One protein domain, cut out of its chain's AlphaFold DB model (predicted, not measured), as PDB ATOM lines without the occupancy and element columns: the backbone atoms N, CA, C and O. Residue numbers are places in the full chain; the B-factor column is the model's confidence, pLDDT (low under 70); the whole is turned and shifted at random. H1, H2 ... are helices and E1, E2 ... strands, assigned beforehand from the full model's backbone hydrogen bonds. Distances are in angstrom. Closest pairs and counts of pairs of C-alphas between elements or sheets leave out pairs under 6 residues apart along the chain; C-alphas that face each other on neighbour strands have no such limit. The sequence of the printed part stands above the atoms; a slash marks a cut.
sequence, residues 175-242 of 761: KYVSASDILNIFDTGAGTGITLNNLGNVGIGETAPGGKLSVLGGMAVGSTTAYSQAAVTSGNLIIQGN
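Overview. This is residues 175 to 242 of the 761 residues of the protein "DUF5011 domain-containing protein" of Candidatus Nomurabacteria bacterium CG_4_10_14_0_2_um_filter_33_9 (UniProt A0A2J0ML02). Two small lobes stand end to end: a twisted sheet of E1 to E4, and a parallel strand pair, E5 and E6, with the short helix H1 beside E5. The link from E4 to E5 joins them. The printed part has 68 residues, with elements in the order E1 E2 E3 E4 E5 H1 E6; the larger sheet, order E1, E2, E3, E4, is mixed. The class is mostly strand, though under half of the residues are in named elements. The whole is loose, with a radius of gyration of the C-alphas of 13.7 A and spans of 41 by 29 by 19 A.

Along the chain. E1, residues 182 to 187, begins at C-alpha 182 (14.372, 19.894, 27.994) and is 12.3 A long. E2, residues 192 to 197, is 12.9 A long. E3 is residues 202 to 204, E4 213 to 215, E5 219 to 221 and H1 225 to 228. E6, residues 237 to 239, ends at C-alpha 239 (17.318, 47.628, 36.432).

Arrangement. E1, E2 and E3 form a meander, each strand the antiparallel neighbour of the one before. In the hairpin E1 and E2, N 185 and O 194 are 2.8 A apart, within hydrogen-bond range; in the hairpin E2 and E3, N 195 and O 203 are also 2.8 A apart. E4, an edge strand, is parallel to E3, with N 214 and O 202 at 2.8 A. E4 and E5 meet only through their link. E5, H1 and E6 form a strand-helix-strand unit, two parallel neighbour strands with a helix between in the chain, and its crossover is left-handed. N 238 and O 219 are 2.9 A apart. The closest C-alphas of E5 and H1, those of Ala 220 and Tyr 227, are 5.8 A apart. H1 is too short for an O i to N i+4 pair, and its one O i to N i+3 pair is not within range. E1 and E6 are apart.

Size, cuts and confidence. The C-alphas farthest apart, those of Ser 178 and Ala 226, are 41.5 A apart. The printed part has no cut, and no link is long. The mean pLDDT of the printed part is 77.6; residues 175 to 192 are under 70.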
ATOM      1  N   LYS A 175       5.237  18.089  32.469       51.66
ATOM      2  CA  LYS A 175       6.021  17.101  33.222       51.66
ATOM      3  C   LYS A 175       6.974  16.328  32.318       51.66
ATOM      4  O   LYS A 175       6.540  15.537  31.485       51.66
ATOM      5  N   TYR A 176       8.263  16.503  32.585       52.97
ATOM      6  CA  TYR A 176       9.348  15.693  32.044       52.97
ATOM      7  C   TYR A 176       9.230  14.223  32.471       52.97
ATOM      8  O   TYR A 176       8.773  13.907  33.577       52.97
ATOM      9  N   VAL A 177       9.625  13.327  31.571       49.06
ATOM     10  CA  VAL A 177       9.506  11.868  31.687       49.06
ATOM     11  C   VAL A 177      10.882  11.215  31.878       49.06
ATOM     12  O   VAL A 177      10.965  10.164  32.513       49.06
ATOM     13  N   SER A 178      11.959  11.842  31.391       56.59
ATOM     14  CA  SER A 178      13.346  11.387  31.549       56.59
ATOM     15  C   SER A 178      14.233  12.362  32.343       56.59
ATOM     16  O   SER A 178      13.872  13.504  32.634       56.59
ATOM     17  N   ALA A 179      15.442  11.904  32.682       50.97
ATOM     18  CA  ALA A 179      16.475  12.710  33.330       50.97
ATOM     19  C   ALA A 179      17.208  13.686  32.378       50.97
ATOM     20  O   ALA A 179      18.120  14.384  32.818       50.97
ATOM     21  N   SER A 180      16.832  13.730  31.096       54.16
ATOM     22  CA  SER A 180      17.493  14.525  30.050       54.16
ATOM     23  C   SER A 180      16.521  15.355  29.206       54.16
ATOM     24  O   SER A 180      16.944  15.977  28.234       54.16
ATOM     25  N   ASP A 181      15.231  15.373  29.554       54.03
ATOM     26  CA  ASP A 181      14.241  16.156  28.815       54.03
ATOM     27  C   ASP A 181      14.423  17.658  29.074       54.03
ATOM     28  O   ASP A 181      14.661  18.099  30.205       54.03
ATOM     29  N   ILE A 182      14.260  18.438  28.008       58.34
ATOM     30  CA  ILE A 182      14.372  19.894  27.994       58.34
ATOM     31  C   ILE A 182      13.208  20.453  27.172       58.34
ATOM     32  O   ILE A 182      12.916  19.948  26.087       58.34
ATOM     33  N   LEU A 183      12.566  21.513  27.664       69.94
ATOM     34  CA  LEU A 183      11.650  22.330  26.871       69.94
ATOM     35  C   LEU A 183      12.399  23.551  26.334       69.94
ATOM     36  O   LEU A 183      12.773  24.425  27.112       69.94
ATOM     37  N   ASN A 184      12.556  23.631  25.014       62.84
ATOM     38  CA  ASN A 184      13.037  24.830  24.331       62.84
ATOM     39  C   ASN A 184      11.854  25.581  23.711       62.84
ATOM     40  O   ASN A 184      11.055  24.995  22.982       62.84
ATOM     41  N   ILE A 185      11.761  26.881  23.984       68.81
ATOM     42  CA  ILE A 185      10.766  27.797  23.422       68.81
ATOM     43  C   ILE A 185      11.520  28.849  22.599       68.81
ATOM     44  O   ILE A 185      12.481  29.445  23.089       68.81
ATOM     45  N   PHE A 186      11.076  29.070  21.358       62.16
ATOM     46  CA  PHE A 186      11.721  29.935  20.357       62.16
ATOM     47  C   PHE A 186      13.138  29.490  19.940       62.16
ATOM     48  O   PHE A 186      14.092  30.265  20.015       62.16
ATOM     49  N   ASP A 187      13.280  28.255  19.450       51.31
ATOM     50  CA  ASP A 187      14.434  27.912  18.609       51.31
ATOM     51  C   ASP A 187      14.275  28.586  17.235       51.31
ATOM     52  O   ASP A 187      13.319  28.324  16.505       51.31
ATOM     53  N   THR A 188      15.200  29.487  16.906       47.59
ATOM     54  CA  THR A 188      15.258  30.195  15.612       47.59
ATOM     55  C   THR A 188      16.485  29.790  14.783       47.59
ATOM     56  O   THR A 188      16.884  30.497  13.860       47.59
ATOM     57  N   GLY A 189      17.109  28.649  15.103       48.59
ATOM     58  CA  GLY A 189      18.217  28.055  14.349       48.59
ATOM     59  C   GLY A 189      19.587  28.717  14.544       48.59
ATOM     60  O   GLY A 189      20.566  28.253  13.964       48.59
ATOM     61  N   ALA A 190      19.674  29.781  15.349       49.56
ATOM     62  CA  ALA A 190      20.915  30.520  15.619       49.56
ATOM     63  C   ALA A 190      21.184  30.808  17.113       49.56
ATOM     64  O   ALA A 190      22.249  31.321  17.450       49.56
ATOM     65  N   GLY A 191      20.252  30.477  18.012       54.97
ATOM     66  CA  GLY A 191      20.402  30.660  19.458       54.97
ATOM     67  C   GLY A 191      19.187  30.149  20.234       54.97
ATOM     68  O   GLY A 191      18.065  30.183  19.728       54.97
ATOM     69  N   THR A 192      19.406  29.663  21.456       56.31
ATOM     70  CA  THR A 192      18.345  29.191  22.355       56.31
ATOM     71  C   THR A 192      17.587  30.361  22.975       56.31
ATOM     72  O   THR A 192      18.171  31.162  23.702       56.31
ATOM     73  N   GLY A 193      16.276  30.443  22.727       71.50
ATOM     74  CA  GLY A 193      15.395  31.432  23.351       71.50
ATOM     75  C   GLY A 193      15.254  31.214  24.860       71.50
ATOM     76  O   GLY A 193      16.004  31.786  25.654       71.50
ATOM     77  N   ILE A 194      14.284  30.388  25.260       82.06
ATOM     78  CA  ILE A 194      14.063  30.001  26.662       82.06
ATOM     79  C   ILE A 194      14.123  28.478  26.783       82.06
ATOM     80  O   ILE A 194      13.454  27.763  26.040       82.06
ATOM     81  N   THR A 195      14.894  27.994  27.751       79.81
ATOM     82  CA  THR A 195      15.191  26.580  27.985       79.81
ATOM     83  C   THR A 195      14.806  26.213  29.415       79.81
ATOM     84  O   THR A 195      15.383  26.734  30.365       79.81
ATOM     85  N   LEU A 196      13.841  25.314  29.606       84.56
ATOM     86  CA  LEU A 196      13.506  24.759  30.922       84.56
ATOM     87  C   LEU A 196      14.041  23.328  31.021       84.56
ATOM     88  O   LEU A 196      13.792  22.513  30.133       84.56
ATOM     89  N   ASN A 197      14.735  23.009  32.116       80.19
ATOM     90  CA  ASN A 197      15.228  21.654  32.380       80.19
ATOM     91  C   ASN A 197      14.391  20.902  33.431       80.19
ATOM     92  O   ASN A 197      13.567  21.472  34.152       80.19
ATOM     93  N   ASN A 198      14.656  19.603  33.551       78.31
ATOM     94  CA  ASN A 198      14.021  18.695  34.506       78.31
ATOM     95  C   ASN A 198      14.246  19.016  35.997       78.31
ATOM     96  O   ASN A 198      13.469  18.557  36.832       78.31
ATOM     97  N   LEU A 199      15.258  19.819  36.346       82.75
ATOM     98  CA  LEU A 199      15.459  20.328  37.708       82.75
ATOM     99  C   LEU A 199      14.546  21.526  38.025       82.75
ATOM    100  O   LEU A 199      14.545  22.013  39.159       82.75
ATOM    101  N   GLY A 200      13.785  22.025  37.044       81.44
ATOM    102  CA  GLY A 200      12.978  23.236  37.163       81.44
ATOM    103  C   GLY A 200      13.844  24.494  37.214       81.44
ATOM    104  O   GLY A 200      13.614  25.352  38.066       81.44
ATOM    105  N   ASN A 201      14.895  24.551  36.393       87.12
ATOM    106  CA  ASN A 201      15.712  25.741  36.165       87.12
ATOM    107  C   ASN A 201      15.348  26.366  34.811       87.12
ATOM    108  O   ASN A 201      15.126  25.637  33.842       87.12
ATOM    109  N   VAL A 202      15.328  27.699  34.748       90.12
ATOM    110  CA  VAL A 202      15.082  28.480  33.527       90.12
ATOM    111  C   VAL A 202      16.405  29.033  32.999       90.12
ATOM    112  O   VAL A 202      17.078  29.803  33.681       90.12
ATOM    113  N   GLY A 203      16.761  28.654  31.778       88.19
ATOM    114  CA  GLY A 203      17.815  29.247  30.966       88.19
ATOM    115  C   GLY A 203      17.230  30.229  29.957       88.19
ATOM    116  O   GLY A 203      16.187  29.956  29.363       88.19
ATOM    117  N   ILE A 204      17.901  31.358  29.746       86.00
ATOM    118  CA  ILE A 204      17.630  32.298  28.651       86.00
ATOM    119  C   ILE A 204      18.960  32.509  27.925       86.00
ATOM    120  O   ILE A 204      19.935  32.916  28.556       86.00
ATOM    121  N   GLY A 205      19.045  32.155  26.641       82.50
ATOM    122  CA  GLY A 205      20.336  32.043  25.941       82.50
ATOM    123  C   GLY A 205      21.189  30.826  26.343       82.50
ATOM    124  O   GLY A 205      22.266  30.636  25.790       82.50
ATOM    125  N   GLU A 206      20.722  29.983  27.273       81.81
ATOM    126  CA  GLU A 206      21.474  28.861  27.864       81.81
ATOM    127  C   GLU A 206      20.838  27.505  27.566       81.81
ATOM    128  O   GLU A 206      19.649  27.327  27.812       81.81
ATOM    129  N   THR A 207      21.626  26.514  27.140       79.38
ATOM    130  CA  THR A 207      21.158  25.123  26.959       79.38
ATOM    131  C   THR A 207      21.168  24.306  28.254       79.38
ATOM    132  O   THR A 207      20.460  23.304  28.350       79.38
ATOM    133  N   ALA A 208      21.964  24.705  29.254       84.56
ATOM    134  CA  ALA A 208      22.211  23.925  30.469       84.56
ATOM    135  C   ALA A 208      22.161  24.790  31.753       84.56
ATOM    136  O   ALA A 208      23.168  24.921  32.454       84.56
ATOM    137  N   PRO A 209      21.002  25.384  32.103       89.00
ATOM    138  CA  PRO A 209      20.890  26.308  33.234       89.00
ATOM    139  C   PRO A 209      21.177  25.623  34.582       89.00
ATOM    140  O   PRO A 209      20.370  24.841  35.092       89.00
ATOM    141  N   GLY A 210      22.324  25.944  35.188       88.44
ATOM    142  CA  GLY A 210      22.746  25.391  36.484       88.44
ATOM    143  C   GLY A 210      22.013  25.987  37.695       88.44
ATOM    144  O   GLY A 210      21.765  25.286  38.675       88.44
ATOM    145  N   GLY A 211      21.623  27.264  37.619       90.44
ATOM    146  CA  GLY A 211      20.831  27.965  38.638       90.44
ATOM    147  C   GLY A 211      19.348  28.074  38.270       90.44
ATOM    148  O   GLY A 211      18.988  27.936  37.106       90.44
ATOM    149  N   LYS A 212      18.484  28.357  39.256       91.94
ATOM    150  CA  LYS A 212      17.015  28.451  39.084       91.94
ATOM    151  C   LYS A 212      16.579  29.422  37.980       91.94
ATOM    152  O   LYS A 212      15.629  29.124  37.263       91.94
ATOM    153  N   LEU A 213      17.306  30.525  37.832       91.81
ATOM    154  CA  LEU A 213      17.322  31.375  36.648       91.81
ATOM    155  C   LEU A 213      18.786  31.547  36.224       91.81
ATOM    156  O   LEU A 213      19.649  31.784  37.072       91.81
ATOM    157  N   SER A 214      19.063  31.416  34.932       89.75
ATOM    158  CA  SER A 214      20.386  31.567  34.328       89.75
ATOM    159  C   SER A 214      20.225  32.265  32.977       89.75
ATOM    160  O   SER A 214      19.323  31.925  32.214       89.75
ATOM    161  N   VAL A 215      21.041  33.287  32.705       90.19
ATOM    162  CA  VAL A 215      20.893  34.147  31.522       90.19
ATOM    163  C   VAL A 215      22.259  34.366  30.878       90.19
ATOM    164  O   VAL A 215      23.124  34.997  31.485       90.19
ATOM    165  N   LEU A 216      22.436  33.882  29.648       87.31
ATOM    166  CA  LEU A 216      23.624  34.116  28.827       87.31
ATOM    167  C   LEU A 216      23.308  35.189  27.786       87.31
ATOM    168  O   LEU A 216      22.782  34.927  26.708       87.31
ATOM    169  N   GLY A 217      23.604  36.432  28.148       86.88
ATOM    170  CA  GLY A 217      23.254  37.611  27.366       86.88
ATOM    171  C   GLY A 217      23.285  38.856  28.240       86.88
ATOM    172  O   GLY A 217      23.931  38.867  29.289       86.88
ATOM    173  N   GLY A 218      22.627  39.920  27.790       87.88
ATOM    174  CA  GLY A 218      22.328  41.081  28.621       87.88
ATOM    175  C   GLY A 218      20.895  41.005  29.146       87.88
ATOM    176  O   GLY A 218      20.001  40.568  28.424       87.88
ATOM    177  N   MET A 219      20.661  41.431  30.387       90.62
ATOM    178  CA  MET A 219      19.330  41.409  31.009       90.62
ATOM    179  C   MET A 219      18.842  42.825  31.336       90.62
ATOM    180  O   MET A 219      19.579  43.636  31.897       90.62
ATOM    181  N   ALA A 220      17.580  43.117  31.015       90.56
ATOM    182  CA  ALA A 220      16.928  44.385  31.332       90.56
ATOM    183  C   ALA A 220      15.646  44.165  32.139       90.56
ATOM    184  O   ALA A 220      14.813  43.338  31.777       90.56
ATOM    185  N   VAL A 221      15.465  44.941  33.212       90.56
ATOM    186  CA  VAL A 221      14.264  44.902  34.059       90.56
ATOM    187  C   VAL A 221      13.730  46.321  34.259       90.56
ATOM    188  O   VAL A 221      14.326  47.137  34.964       90.56
ATOM    189  N   GLY A 222      12.590  46.636  33.649       87.12
ATOM    190  CA  GLY A 222      11.957  47.951  33.755       87.12
ATOM    191  C   GLY A 222      10.586  48.004  33.086       87.12
ATOM    192  O   GLY A 222      10.214  47.099  32.343       87.12
ATOM    193  N   SER A 223       9.835  49.068  33.366       85.44
ATOM    194  CA  SER A 223       8.482  49.296  32.844       85.44
ATOM    195  C   SER A 223       8.437  50.268  31.661       85.44
ATOM    196  O   SER A 223       7.426  50.315  30.964       85.44
ATOM    197  N   THR A 224       9.507  51.027  31.394       87.19
ATOM    198  CA  THR A 224       9.594  51.885  30.199       87.19
ATOM    199  C   THR A 224      10.381  51.226  29.069       87.19
ATOM    200  O   THR A 224      11.306  50.445  29.296       87.19
ATOM    201  N   THR A 225      10.054  51.606  27.831       80.25
ATOM    202  CA  THR A 225      10.706  51.130  26.597       80.25
ATOM    203  C   THR A 225      12.222  51.332  26.584       80.25
ATOM    204  O   THR A 225      12.937  50.513  26.020       80.25
ATOM    205  N   ALA A 226      12.724  52.371  27.260       81.75
ATOM    206  CA  ALA A 226      14.156  52.639  27.414       81.75
ATOM    207  C   ALA A 226      14.915  51.560  28.214       81.75
ATOM    208  O   ALA A 226      16.138  51.517  28.146       81.75
ATOM    209  N   TYR A 227      14.206  50.704  28.959       85.00
ATOM    210  CA  TYR A 227      14.758  49.503  29.591       85.00
ATOM    211  C   TYR A 227      14.260  48.241  28.874       85.00
ATOM    212  O   TYR A 227      15.074  47.420  28.467       85.00
ATOM    213  N   SER A 228      12.950  48.096  28.643       72.25
ATOM    214  CA  SER A 228      12.369  46.864  28.079       72.25
ATOM    215  C   SER A 228      12.688  46.593  26.601       72.25
ATOM    216  O   SER A 228      12.406  45.500  26.118       72.25
ATOM    217  N   GLN A 229      13.291  47.548  25.883       77.06
ATOM    218  CA  GLN A 229      13.835  47.368  24.526       77.06
ATOM    219  C   GLN A 229      15.321  47.770  24.426       77.06
ATOM    220  O   GLN A 229      15.834  48.008  23.332       77.06
ATOM    221  N   ALA A 230      16.035  47.870  25.551       78.62
ATOM    222  CA  ALA A 230      17.465  48.152  25.533       78.62
ATOM    223  C   ALA A 230      18.256  46.942  25.011       78.62
ATOM    224  O   ALA A 230      18.146  45.839  25.546       78.62
ATOM    225  N   ALA A 231      19.118  47.160  24.016       81.12
ATOM    226  CA  ALA A 231      20.109  46.175  23.585       81.12
ATOM    227  C   ALA A 231      21.253  46.098  24.615       81.12
ATOM    228  O   ALA A 231      22.318  46.692  24.439       81.12
ATOM    229  N   VAL A 232      21.007  45.408  25.731       86.56
ATOM    230  CA  VAL A 232      21.990  45.230  26.807       86.56
ATOM    231  C   VAL A 232      23.116  44.313  26.327       86.56
ATOM    232  O   VAL A 232      22.873  43.193  25.886       86.56
ATOM    233  N   THR A 233      24.361  44.783  26.414       88.69
ATOM    234  CA  THR A 233      25.551  43.991  26.064       88.69
ATOM    235  C   THR A 233      25.663  42.744  26.945       88.69
ATOM    236  O   THR A 233      25.365  42.802  28.138       88.69
ATOM    237  N   SER A 234      26.125  41.627  26.378       87.25
ATOM    238  CA  SER A 234      26.282  40.366  27.109       87.25
ATOM    239  C   SER A 234      27.108  40.517  28.389       87.25
ATOM    240  O   SER A 234      28.185  41.110  28.365       87.25
ATOM    241  N   GLY A 235      26.600  39.971  29.495       84.44
ATOM    242  CA  GLY A 235      27.190  40.081  30.833       84.44
ATOM    243  C   GLY A 235      26.684  41.266  31.666       84.44
ATOM    244  O   GLY A 235      26.910  41.279  32.874       84.44
ATOM    245  N   ASN A 236      25.967  42.229  31.072       88.19
ATOM    246  CA  ASN A 236      25.413  43.375  31.797       88.19
ATOM    247  C   ASN A 236      23.961  43.145  32.255       88.19
ATOM    248  O   ASN A 236      23.171  42.453  31.609       88.19
ATOM    249  N   LEU A 237      23.595  43.807  33.355       91.25
ATOM    250  CA  LEU A 237      22.247  43.845  33.919       91.25
ATOM    251  C   LEU A 237      21.843  45.302  34.172       91.25
ATOM    252  O   LEU A 237      22.519  45.999  34.925       91.25
ATOM    253  N   ILE A 238      20.735  45.753  33.577       90.00
ATOM    254  CA  ILE A 238      20.131  47.062  33.872       90.00
ATOM    255  C   ILE A 238      18.785  46.891  34.583       90.00
ATOM    256  O   ILE A 238      17.945  46.091  34.169       90.00
ATOM    257  N   ILE A 239      18.562  47.657  35.654       92.38
ATOM    258  CA  ILE A 239      17.318  47.628  36.432       92.38
ATOM    259  C   ILE A 239      16.836  49.062  36.676       92.38
ATOM    260  O   ILE A 239      17.573  49.894  37.194       92.38
ATOM    261  N   GLN A 240      15.583  49.345  36.315       91.06
ATOM    262  CA  GLN A 240      14.950  50.659  36.491       91.06
ATOM    263  C   GLN A 240      14.397  50.875  37.911       91.06
ATOM    264  O   GLN A 240      14.297  52.007  38.400       91.06
ATOM    265  N   GLY A 241      13.990  49.780  38.560       89.25
ATOM    266  CA  GLY A 241      13.408  49.755  39.902       89.25
ATOM    267  C   GLY A 241      14.427  50.011  41.014       89.25
ATOM    268  O   GLY A 241      15.455  50.647  40.799       89.25
ATOM    269  N   ASN A 242      14.112  49.536  42.215       88.56
ATOM    270  CA  ASN A 242      15.038  49.476  43.342       88.56
ATOM    271  C   ASN A 242      15.486  48.018  43.508       88.56
ATOM    272  O   ASN A 242      14.647  47.118  43.478       88.56
TER     273      ASN A 242